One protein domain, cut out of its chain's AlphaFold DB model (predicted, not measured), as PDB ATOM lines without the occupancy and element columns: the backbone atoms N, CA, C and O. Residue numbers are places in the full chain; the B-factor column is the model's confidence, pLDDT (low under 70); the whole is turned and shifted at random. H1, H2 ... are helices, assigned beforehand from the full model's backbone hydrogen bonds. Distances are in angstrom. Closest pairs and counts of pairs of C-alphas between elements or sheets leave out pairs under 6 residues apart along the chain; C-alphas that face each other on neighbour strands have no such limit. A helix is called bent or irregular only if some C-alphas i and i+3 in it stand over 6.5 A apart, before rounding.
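AT A GLANCE: This is residues 15 to 77 of the 78 residues of an uncharacterized protein of Pseudoalteromonas luteoviolacea CPMOR-1 (UniProt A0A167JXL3). One long helix, H3, makes the longest axis of this model, and two shorter parts pack on its first half: H1 on one side and the small helix H2 on another, with the link between H1 and H2 passing round H3. The rest of H3 sticks out as an arm, residues 62 to 75 of the helix, with residues 76 and 77 after it. The printed part has 63 residues with three named helices, in the order H1, H2, H3, and no named strand, and its class is all helix. The whole is loose, with a radius of gyration of the C-alphas of 14.6 A, and elongated, with spans of 49 by 26 by 16 A.

HOW THE PARTS SIT: Begin with H3, residues 45 to 75, and look first at its residues 52 to 61. With these residues alone it touches H1, residues 15 to 28. The closest C-alphas of the two are those of Ser 18 and Phe 57, 4.9 A apart. Their lines stand at a steep tilt of 43 degrees, and they run opposite ways. Then look at residues 48 to 55 of H3, with which alone it touches H2, residues 36 to 40. Here the closest C-alphas are those of Ala 38 and Tyr 48, 5.8 A apart. H1 and H2 are apart, though they follow each other in the chain. Along the backbones of H1 and H2 every O i to N i+4 pair is within hydrogen-bond range, and in H3 25 of 27 are.

IN THESE COORDINATES: Find C-alpha 45 of Gly 45 at (172.676, 129.314, 168.947), where H3 begins; from there the helix runs 46.4 A to C-alpha 75 at (133.211, 153.563, 171.238). H3 is neither bent nor irregular, but only just: C-alphas 64 and 67 are 6.0 A apart. Now go to C-alpha 15 at (157.746, 145.563, 164.636), where H1 begins; its 14 residues run 19.2 A to Glu 28. H2, five residues from Val 36 to Phe 40, is 6.3 A from first to last C-alpha.

THE WHOLE: The two C-alphas farthest apart are those of Gly 45 and Lys 77, at 49.6 A. Residues 62 to 77, of which 62 to 75 belong to H3, stand free; the body without them has 47 residues and spans 26 by 22 by 15 A, with a radius of gyration of 9.9 A. The printed part has no cut. The link from H1 to H2, 7 residues, is short, and the link from H2 to H3, 4 residues, is tight. The mean pLDDT of the printed part is 91.4, and one residue, Lys 77, is under 70.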
ATOM      1  N   HIS A  15     156.455 145.971 165.179       97.81
ATOM      2  CA  HIS A  15     157.746 145.563 164.636       97.81
ATOM      3  C   HIS A  15     158.882 146.505 165.052       97.81
ATOM      4  O   HIS A  15     159.940 146.050 165.478       97.81
ATOM      5  N   ILE A  16     158.665 147.823 164.997       98.19
ATOM      6  CA  ILE A  16     159.676 148.803 165.426       98.19
ATOM      7  C   ILE A  16     159.986 148.638 166.919       98.19
ATOM      8  O   ILE A  16     161.153 148.585 167.304       98.19
ATOM      9  N   ILE A  17     158.954 148.527 167.760       97.94
ATOM     10  CA  ILE A  17     159.129 148.358 169.208       97.94
ATOM     11  C   ILE A  17     159.835 147.035 169.515       97.94
ATOM     12  O   ILE A  17     160.762 147.025 170.325       97.94
ATOM     13  N   SER A  18     159.455 145.938 168.854       97.88
ATOM     14  CA  SER A  18     160.094 144.642 169.083       97.88
ATOM     15  C   SER A  18     161.558 144.632 168.659       97.88
ATOM     16  O   SER A  18     162.368 144.038 169.356       97.88
ATOM     17  N   LEU A  19     161.919 145.321 167.571       97.62
ATOM     18  CA  LEU A  19     163.315 145.464 167.152       97.62
ATOM     19  C   LEU A  19     164.142 146.248 168.173       97.62
ATOM     20  O   LEU A  19     165.262 145.853 168.490       97.62
ATOM     21  N   ILE A  20     163.602 147.351 168.700       98.00
ATOM     22  CA  ILE A  20     164.272 148.129 169.751       98.00
ATOM     23  C   ILE A  20     164.469 147.253 170.990       98.00
ATOM     24  O   ILE A  20     165.581 147.161 171.503       98.00
ATOM     25  N   TRP A  21     163.415 146.558 171.424       98.06
ATOM     26  CA  TRP A  21     163.472 145.681 172.588       98.06
ATOM     27  C   TRP A  21     164.472 144.536 172.403       98.06
ATOM     28  O   TRP A  21     165.287 144.288 173.291       98.06
ATOM     29  N   TRP A  22     164.474 143.894 171.233       97.69
ATOM     30  CA  TRP A  22     165.418 142.830 170.906       97.69
ATOM     31  C   TRP A  22     166.862 143.320 170.953       97.69
ATOM     32  O   TRP A  22     167.705 142.664 171.560       97.69
ATOM     33  N   ARG A  23     167.147 144.509 170.405       97.31
ATOM     34  CA  ARG A  23     168.491 145.103 170.475       97.31
ATOM     35  C   ARG A  23     168.902 145.419 171.912       97.31
ATOM     36  O   ARG A  23     170.024 145.092 172.284       97.31
ATOM     37  N   SER A  24     168.021 146.004 172.721       97.50
ATOM     38  CA  SER A  24     168.314 146.272 174.136       97.50
ATOM     39  C   SER A  24     168.548 144.981 174.929       97.50
ATOM     40  O   SER A  24     169.467 144.911 175.740       97.50
ATOM     41  N   TRP A  25     167.774 143.925 174.677       97.25
ATOM     42  CA  TRP A  25     168.005 142.618 175.300       97.25
ATOM     43  C   TRP A  25     169.347 142.012 174.862       97.25
ATOM     44  O   TRP A  25     170.133 141.600 175.712       97.25
ATOM     45  N   MET A  26     169.646 142.028 173.559       95.50
ATOM     46  CA  MET A  26     170.846 141.409 172.986       95.50
ATOM     47  C   MET A  26     172.144 142.111 173.407       95.50
ATOM     48  O   MET A  26     173.132 141.447 173.712       95.50
ATOM     49  N   TYR A  27     172.163 143.446 173.392       96.88
ATOM     50  CA  TYR A  27     173.398 144.223 173.559       96.88
ATOM     51  C   TYR A  27     173.546 144.870 174.936       96.88
ATOM     52  O   TYR A  27     174.669 145.134 175.356       96.88
ATOM     53  N   GLU A  28     172.443 145.126 175.641       96.56
ATOM     54  CA  GLU A  28     172.456 145.829 176.933       96.56
ATOM     55  C   GLU A  28     172.054 144.915 178.100       96.56
ATOM     56  O   GLU A  28     172.062 145.345 179.251       96.56
ATOM     57  N   GLY A  29     171.707 143.651 177.828       93.31
ATOM     58  CA  GLY A  29     171.261 142.703 178.851       93.31
ATOM     59  C   GLY A  29     169.899 143.058 179.450       93.31
ATOM     60  O   GLY A  29     169.593 142.655 180.574       93.31
ATOM     61  N   PHE A  30     169.082 143.833 178.727       95.56
ATOM     62  CA  PHE A  30     167.722 144.154 179.151       95.56
ATOM     63  C   PHE A  30     166.872 142.883 179.283       95.56
ATOM     64  O   PHE A  30     167.171 141.861 178.677       95.56
ATOM     65  N   THR A  31     165.788 142.916 180.056       95.81
ATOM     66  CA  THR A  31     164.930 141.736 180.250       95.81
ATOM     67  C   THR A  31     164.170 141.376 178.975       95.81
ATOM     68  O   THR A  31     163.630 142.265 178.314       95.81
ATOM     69  N   GLY A  32     164.067 140.085 178.656       93.31
ATOM     70  CA  GLY A  32     163.282 139.581 177.526       93.31
ATOM     71  C   GLY A  32     161.954 138.947 177.960       93.31
ATOM     72  O   GLY A  32     161.714 138.786 179.158       93.31
ATOM     73  N   PRO A  33     161.089 138.559 177.006       93.75
ATOM     74  CA  PRO A  33     159.930 137.717 177.293       93.75
ATOM     75  C   PRO A  33     160.382 136.332 177.800       93.75
ATOM     76  O   PRO A  33     161.582 136.043 177.803       93.75
ATOM     77  N   PRO A  34     159.461 135.444 178.202       92.31
ATOM     78  CA  PRO A  34     159.774 134.027 178.394       92.31
ATOM     79  C   PRO A  34     160.377 133.385 177.123       92.31
ATOM     80  O   PRO A  34     160.460 134.016 176.072       92.31
ATOM     81  N   ASP A  35     160.883 132.156 177.224       92.62
ATOM     82  CA  ASP A  35     161.498 131.420 176.104       92.62
ATOM     83  C   ASP A  35     160.524 130.412 175.486       92.62
ATOM     84  O   ASP A  35     160.872 129.251 175.269       92.62
ATOM     85  N   VAL A  36     159.274 130.812 175.240       94.31
ATOM     86  CA  VAL A  36     158.228 129.868 174.823       94.31
ATOM     87  C   VAL A  36     158.562 129.260 173.463       94.31
ATOM     88  O   VAL A  36     158.553 128.035 173.316       94.31
ATOM     89  N   LEU A  37     158.884 130.093 172.470       91.88
ATOM     90  CA  LEU A  37     159.160 129.613 171.114       91.88
ATOM     91  C   LEU A  37     160.441 128.787 171.061       91.88
ATOM     92  O   LEU A  37     160.458 127.716 170.455       91.88
ATOM     93  N   ALA A  38     161.493 129.267 171.721       91.50
ATOM     94  CA  ALA A  38     162.772 128.574 171.768       91.50
ATOM     95  C   ALA A  38     162.657 127.200 172.448       91.50
ATOM     96  O   ALA A  38     163.207 126.218 171.943       91.50
ATOM     97  N   TYR A  39     161.888 127.115 173.538       91.31
ATOM     98  CA  TYR A  39     161.634 125.867 174.252       91.31
ATOM     99  C   TYR A  39     160.893 124.847 173.379       91.31
ATOM    100  O   TYR A  39     161.343 123.711 173.241       91.31
ATOM    101  N   PHE A  40     159.790 125.248 172.734       92.88
ATOM    102  CA  PHE A  40     159.011 124.332 171.891       92.88
ATOM    103  C   PHE A  40     159.736 123.913 170.609       92.88
ATOM    104  O   PHE A  40     159.471 122.831 170.088       92.88
ATOM    105  N   MET A  41     160.638 124.750 170.093       92.19
ATOM    106  CA  MET A  41     161.398 124.454 168.875       92.19
ATOM    107  C   MET A  41     162.765 123.814 169.129       92.19
ATOM    108  O   MET A  41     163.477 123.567 168.153       92.19
ATOM    109  N   LEU A  42     163.122 123.545 170.393       88.88
ATOM    110  CA  LEU A  42     164.416 122.979 170.802       88.88
ATOM    111  C   LEU A  42     165.598 123.704 170.136       88.88
ATOM    112  O   LEU A  42     166.530 123.079 169.635       88.88
ATOM    113  N   SER A  43     165.511 125.030 170.047       85.81
ATOM    114  CA  SER A  43     166.483 125.836 169.313       85.81
ATOM    115  C   SER A  43     167.676 126.225 170.176       85.81
ATOM    116  O   SER A  43     167.488 126.680 171.306       85.81
ATOM    117  N   ASP A  44     168.865 126.192 169.590       87.06
ATOM    118  CA  ASP A  44     170.107 126.709 170.153       87.06
ATOM    119  C   ASP A  44     170.792 127.719 169.205       87.06
ATOM    120  O   ASP A  44     170.365 127.944 168.065       87.06
ATOM    121  N   GLY A  45     171.827 128.396 169.715       90.50
ATOM    122  CA  GLY A  45     172.676 129.314 168.947       90.50
ATOM    123  C   GLY A  45     171.912 130.436 168.233       90.50
ATOM    124  O   GLY A  45     171.050 131.088 168.813       90.50
ATOM    125  N   GLU A  46     172.216 130.654 166.951       91.25
ATOM    126  CA  GLU A  46     171.608 131.721 166.137       91.25
ATOM    127  C   GLU A  46     170.080 131.626 166.050       91.25
ATOM    128  O   GLU A  46     169.367 132.633 166.069       91.25
ATOM    129  N   ARG A  47     169.551 130.398 166.022       92.75
ATOM    130  CA  ARG A  47     168.107 130.169 165.925       92.75
ATOM    131  C   ARG A  47     167.375 130.630 167.183       92.75
ATOM    132  O   ARG A  47     166.234 131.080 167.078       92.75
ATOM    133  N   TYR A  48     168.024 130.557 168.346       93.62
ATOM    134  CA  TYR A  48     167.478 131.089 169.592       93.62
ATOM    135  C   TYR A  48     167.227 132.599 169.475       93.62
ATOM    136  O   TYR A  48     166.129 133.058 169.785       93.62
ATOM    137  N   TYR A  49     168.184 133.364 168.934       94.00
ATOM    138  CA  TYR A  49     168.044 134.818 168.777       94.00
ATOM    139  C   TYR A  49     166.925 135.205 167.811       94.00
ATOM    140  O   TYR A  49     166.156 136.123 168.108       94.00
ATOM    141  N   THR A  50     166.789 134.484 166.693       94.56
ATOM    142  CA  THR A  50     165.692 134.702 165.738       94.56
ATOM    143  C   THR A  50     164.333 134.410 166.368       94.56
ATOM    144  O   THR A  50     163.394 135.192 166.225       94.56
ATOM    145  N   LEU A  51     164.202 133.301 167.101       95.25
ATOM    146  CA  LEU A  51     162.948 132.986 167.787       95.25
ATOM    147  C   LEU A  51     162.644 133.991 168.895       95.25
ATOM    148  O   LEU A  51     161.479 134.333 169.091       95.25
ATOM    149  N   LYS A  52     163.673 134.526 169.556       95.50
ATOM    150  CA  LYS A  52     163.511 135.577 170.557       95.50
ATOM    151  C   LYS A  52     162.978 136.876 169.964       95.50
ATOM    152  O   LYS A  52     162.080 137.483 170.547       95.50
ATOM    153  N   GLU A  53     163.475 137.274 168.795       96.06
ATOM    154  CA  GLU A  53     162.957 138.424 168.043       96.06
ATOM    155  C   GLU A  53     161.473 138.239 167.697       96.06
ATOM    156  O   GLU A  53     160.648 139.122 167.952       96.06
ATOM    157  N   ILE A  54     161.115 137.058 167.181       96.44
ATOM    158  CA  ILE A  54     159.732 136.715 166.831       96.44
ATOM    159  C   ILE A  54     158.838 136.726 168.076       96.44
ATOM    160  O   ILE A  54     157.722 137.249 168.029       96.44
ATOM    161  N   GLU A  55     159.309 136.188 169.202       97.00
ATOM    162  CA  GLU A  55     158.548 136.169 170.451       97.00
ATOM    163  C   GLU A  55     158.285 137.589 170.967       97.00
ATOM    164  O   GLU A  55     157.144 137.927 171.289       97.00
ATOM    165  N   MET A  56     159.298 138.460 170.950       97.88
ATOM    166  CA  MET A  56     159.140 139.877 171.293       97.88
ATOM    167  C   MET A  56     158.156 140.591 170.366       97.88
ATOM    168  O   MET A  56     157.337 141.387 170.839       97.88
ATOM    169  N   PHE A  57     158.184 140.298 169.064       97.94
ATOM    170  CA  PHE A  57     157.214 140.831 168.110       97.94
ATOM    171  C   PHE A  57     155.784 140.392 168.435       97.94
ATOM    172  O   PHE A  57     154.893 141.238 168.528       97.94
ATOM    173  N   ILE A  58     155.561 139.096 168.670       96.75
ATOM    174  CA  ILE A  58     154.239 138.551 169.009       96.75
ATOM    175  C   ILE A  58     153.717 139.166 170.312       96.75
ATOM    176  O   ILE A  58     152.571 139.617 170.359       96.75
ATOM    177  N   VAL A  59     154.552 139.231 171.352       96.62
ATOM    178  CA  VAL A  59     154.188 139.831 172.645       96.62
ATOM    179  C   VAL A  59     153.802 141.298 172.469       96.62
ATOM    180  O   VAL A  59     152.739 141.714 172.933       96.62
ATOM    181  N   THR A  60     154.611 142.070 171.744       97.06
ATOM    182  CA  THR A  60     154.343 143.492 171.485       97.06
ATOM    183  C   THR A  60     153.037 143.678 170.713       97.06
ATOM    184  O   THR A  60     152.205 144.512 171.076       97.06
ATOM    185  N   LEU A  61     152.815 142.857 169.684       96.31
ATOM    186  CA  LEU A  61     151.600 142.880 168.880       96.31
ATOM    187  C   LEU A  61     150.355 142.595 169.731       96.31
ATOM    188  O   LEU A  61     149.367 143.322 169.634       96.31
ATOM    189  N   ILE A  62     150.403 141.582 170.600       94.69
ATOM    190  CA  ILE A  62     149.298 141.247 171.512       94.69
ATOM    191  C   ILE A  62     149.029 142.400 172.484       94.69
ATOM    192  O   ILE A  62     147.874 142.810 172.637       94.69
ATOM    193  N   ILE A  63     150.078 142.962 173.095       94.62
ATOM    194  CA  ILE A  63     149.966 144.090 174.029       94.62
ATOM    195  C   ILE A  63     149.294 145.290 173.361       94.62
ATOM    196  O   ILE A  63     148.466 145.937 173.993       94.62
ATOM    197  N   LEU A  64     149.594 145.581 172.094       93.44
ATOM    198  CA  LEU A  64     148.984 146.702 171.373       93.44
ATOM    199  C   LEU A  64     147.570 146.390 170.852       93.44
ATOM    200  O   LEU A  64     146.716 147.284 170.793       93.44
ATOM    201  N   LEU A  65     147.278 145.131 170.514       91.50
ATOM    202  CA  LEU A  65     145.951 144.702 170.059       91.50
ATOM    203  C   LEU A  65     144.900 144.714 171.177       91.50
ATOM    204  O   LEU A  65     143.739 145.040 170.906       91.50
ATOM    205  N   ILE A  66     145.275 144.387 172.419       89.00
ATOM    206  CA  ILE A  66     144.339 144.340 173.557       89.00
ATOM    207  C   ILE A  66     143.658 145.710 173.780       89.00
ATOM    208  O   ILE A  66     142.426 145.763 173.680       89.00
ATOM    209  N   PRO A  67     144.382 146.832 173.974       84.69
ATOM    210  CA  PRO A  67     143.787 148.159 174.090       84.69
ATOM    211  C   PRO A  67     142.965 148.531 172.861       84.69
ATOM    212  O   PRO A  67     141.837 148.998 173.008       84.69
ATOM    213  N   TYR A  68     143.473 148.275 171.648       82.69
ATOM    214  CA  TYR A  68     142.741 148.577 170.414       82.69
ATOM    215  C   TYR A  68     141.365 147.891 170.381       82.69
ATOM    216  O   TYR A  68     140.351 148.517 170.054       82.69
ATOM    217  N   SER A  69     141.311 146.615 170.772       78.75
ATOM    218  CA  SER A  69     140.065 145.846 170.839       78.75
ATOM    219  C   SER A  69     139.100 146.382 171.906       78.75
ATOM    220  O   SER A  69     137.891 146.468 171.660       78.75
ATOM    221  N   PHE A  70     139.628 146.811 173.055       80.00
ATOM    222  CA  PHE A  70     138.851 147.351 174.167       80.00
ATOM    223  C   PHE A  70     138.270 148.737 173.849       80.00
ATOM    224  O   PHE A  70     137.059 148.937 173.969       80.00
ATOM    225  N   PHE A  71     139.092 149.663 173.342       77.69
ATOM    226  CA  PHE A  71     138.656 150.999 172.920       77.69
ATOM    227  C   PHE A  71     137.581 150.932 171.838       77.69
ATOM    228  O   PHE A  71     136.564 151.621 171.922       77.69
ATOM    229  N   LYS A  72     137.754 150.046 170.852       76.81
ATOM    230  CA  LYS A  72     136.751 149.829 169.807       76.81
ATOM    231  C   LYS A  72     135.400 149.406 170.391       76.81
ATOM    232  O   LYS A  72     134.369 149.890 169.931       76.81
ATOM    233  N   LYS A  73     135.403 148.517 171.391       77.50
ATOM    234  CA  LYS A  73     134.182 148.022 172.044       77.50
ATOM    235  C   LYS A  73     133.467 149.118 172.837       77.50
ATOM    236  O   LYS A  73     132.239 149.139 172.836       77.50
ATOM    237  N   ILE A  74     134.212 150.016 173.483       75.25
ATOM    238  CA  ILE A  74     133.649 151.164 174.214       75.25
ATOM    239  C   ILE A  74     132.993 152.146 173.245       75.25
ATOM    240  O   ILE A  74     131.822 152.462 173.413       75.25
ATOM    241  N   ILE A  75     133.712 152.570 172.201       73.56
ATOM    242  CA  ILE A  75     133.211 153.563 171.238       73.56
ATOM    243  C   ILE A  75     131.963 153.052 170.511       73.56
ATOM    244  O   ILE A  75     131.064 153.827 170.241       73.56
ATOM    245  N   SER A  76     131.868 151.749 170.224       70.75
ATOM    246  CA  SER A  76     130.679 151.183 169.566       70.75
ATOM    247  C   SER A  76     129.421 151.106 170.440       70.75
ATOM    248  O   SER A  76     128.365 150.757 169.924       70.75
ATOM    249  N   LYS A  77     129.543 151.322 171.755       62.41
ATOM    250  CA  LYS A  77     128.419 151.288 172.705       62.41
ATOM    251  C   LYS A  77     127.866 152.681 173.036       62.41
ATOM    252  O   LYS A  77     126.854 152.747 173.726       62.41
TER     253      LYS A  77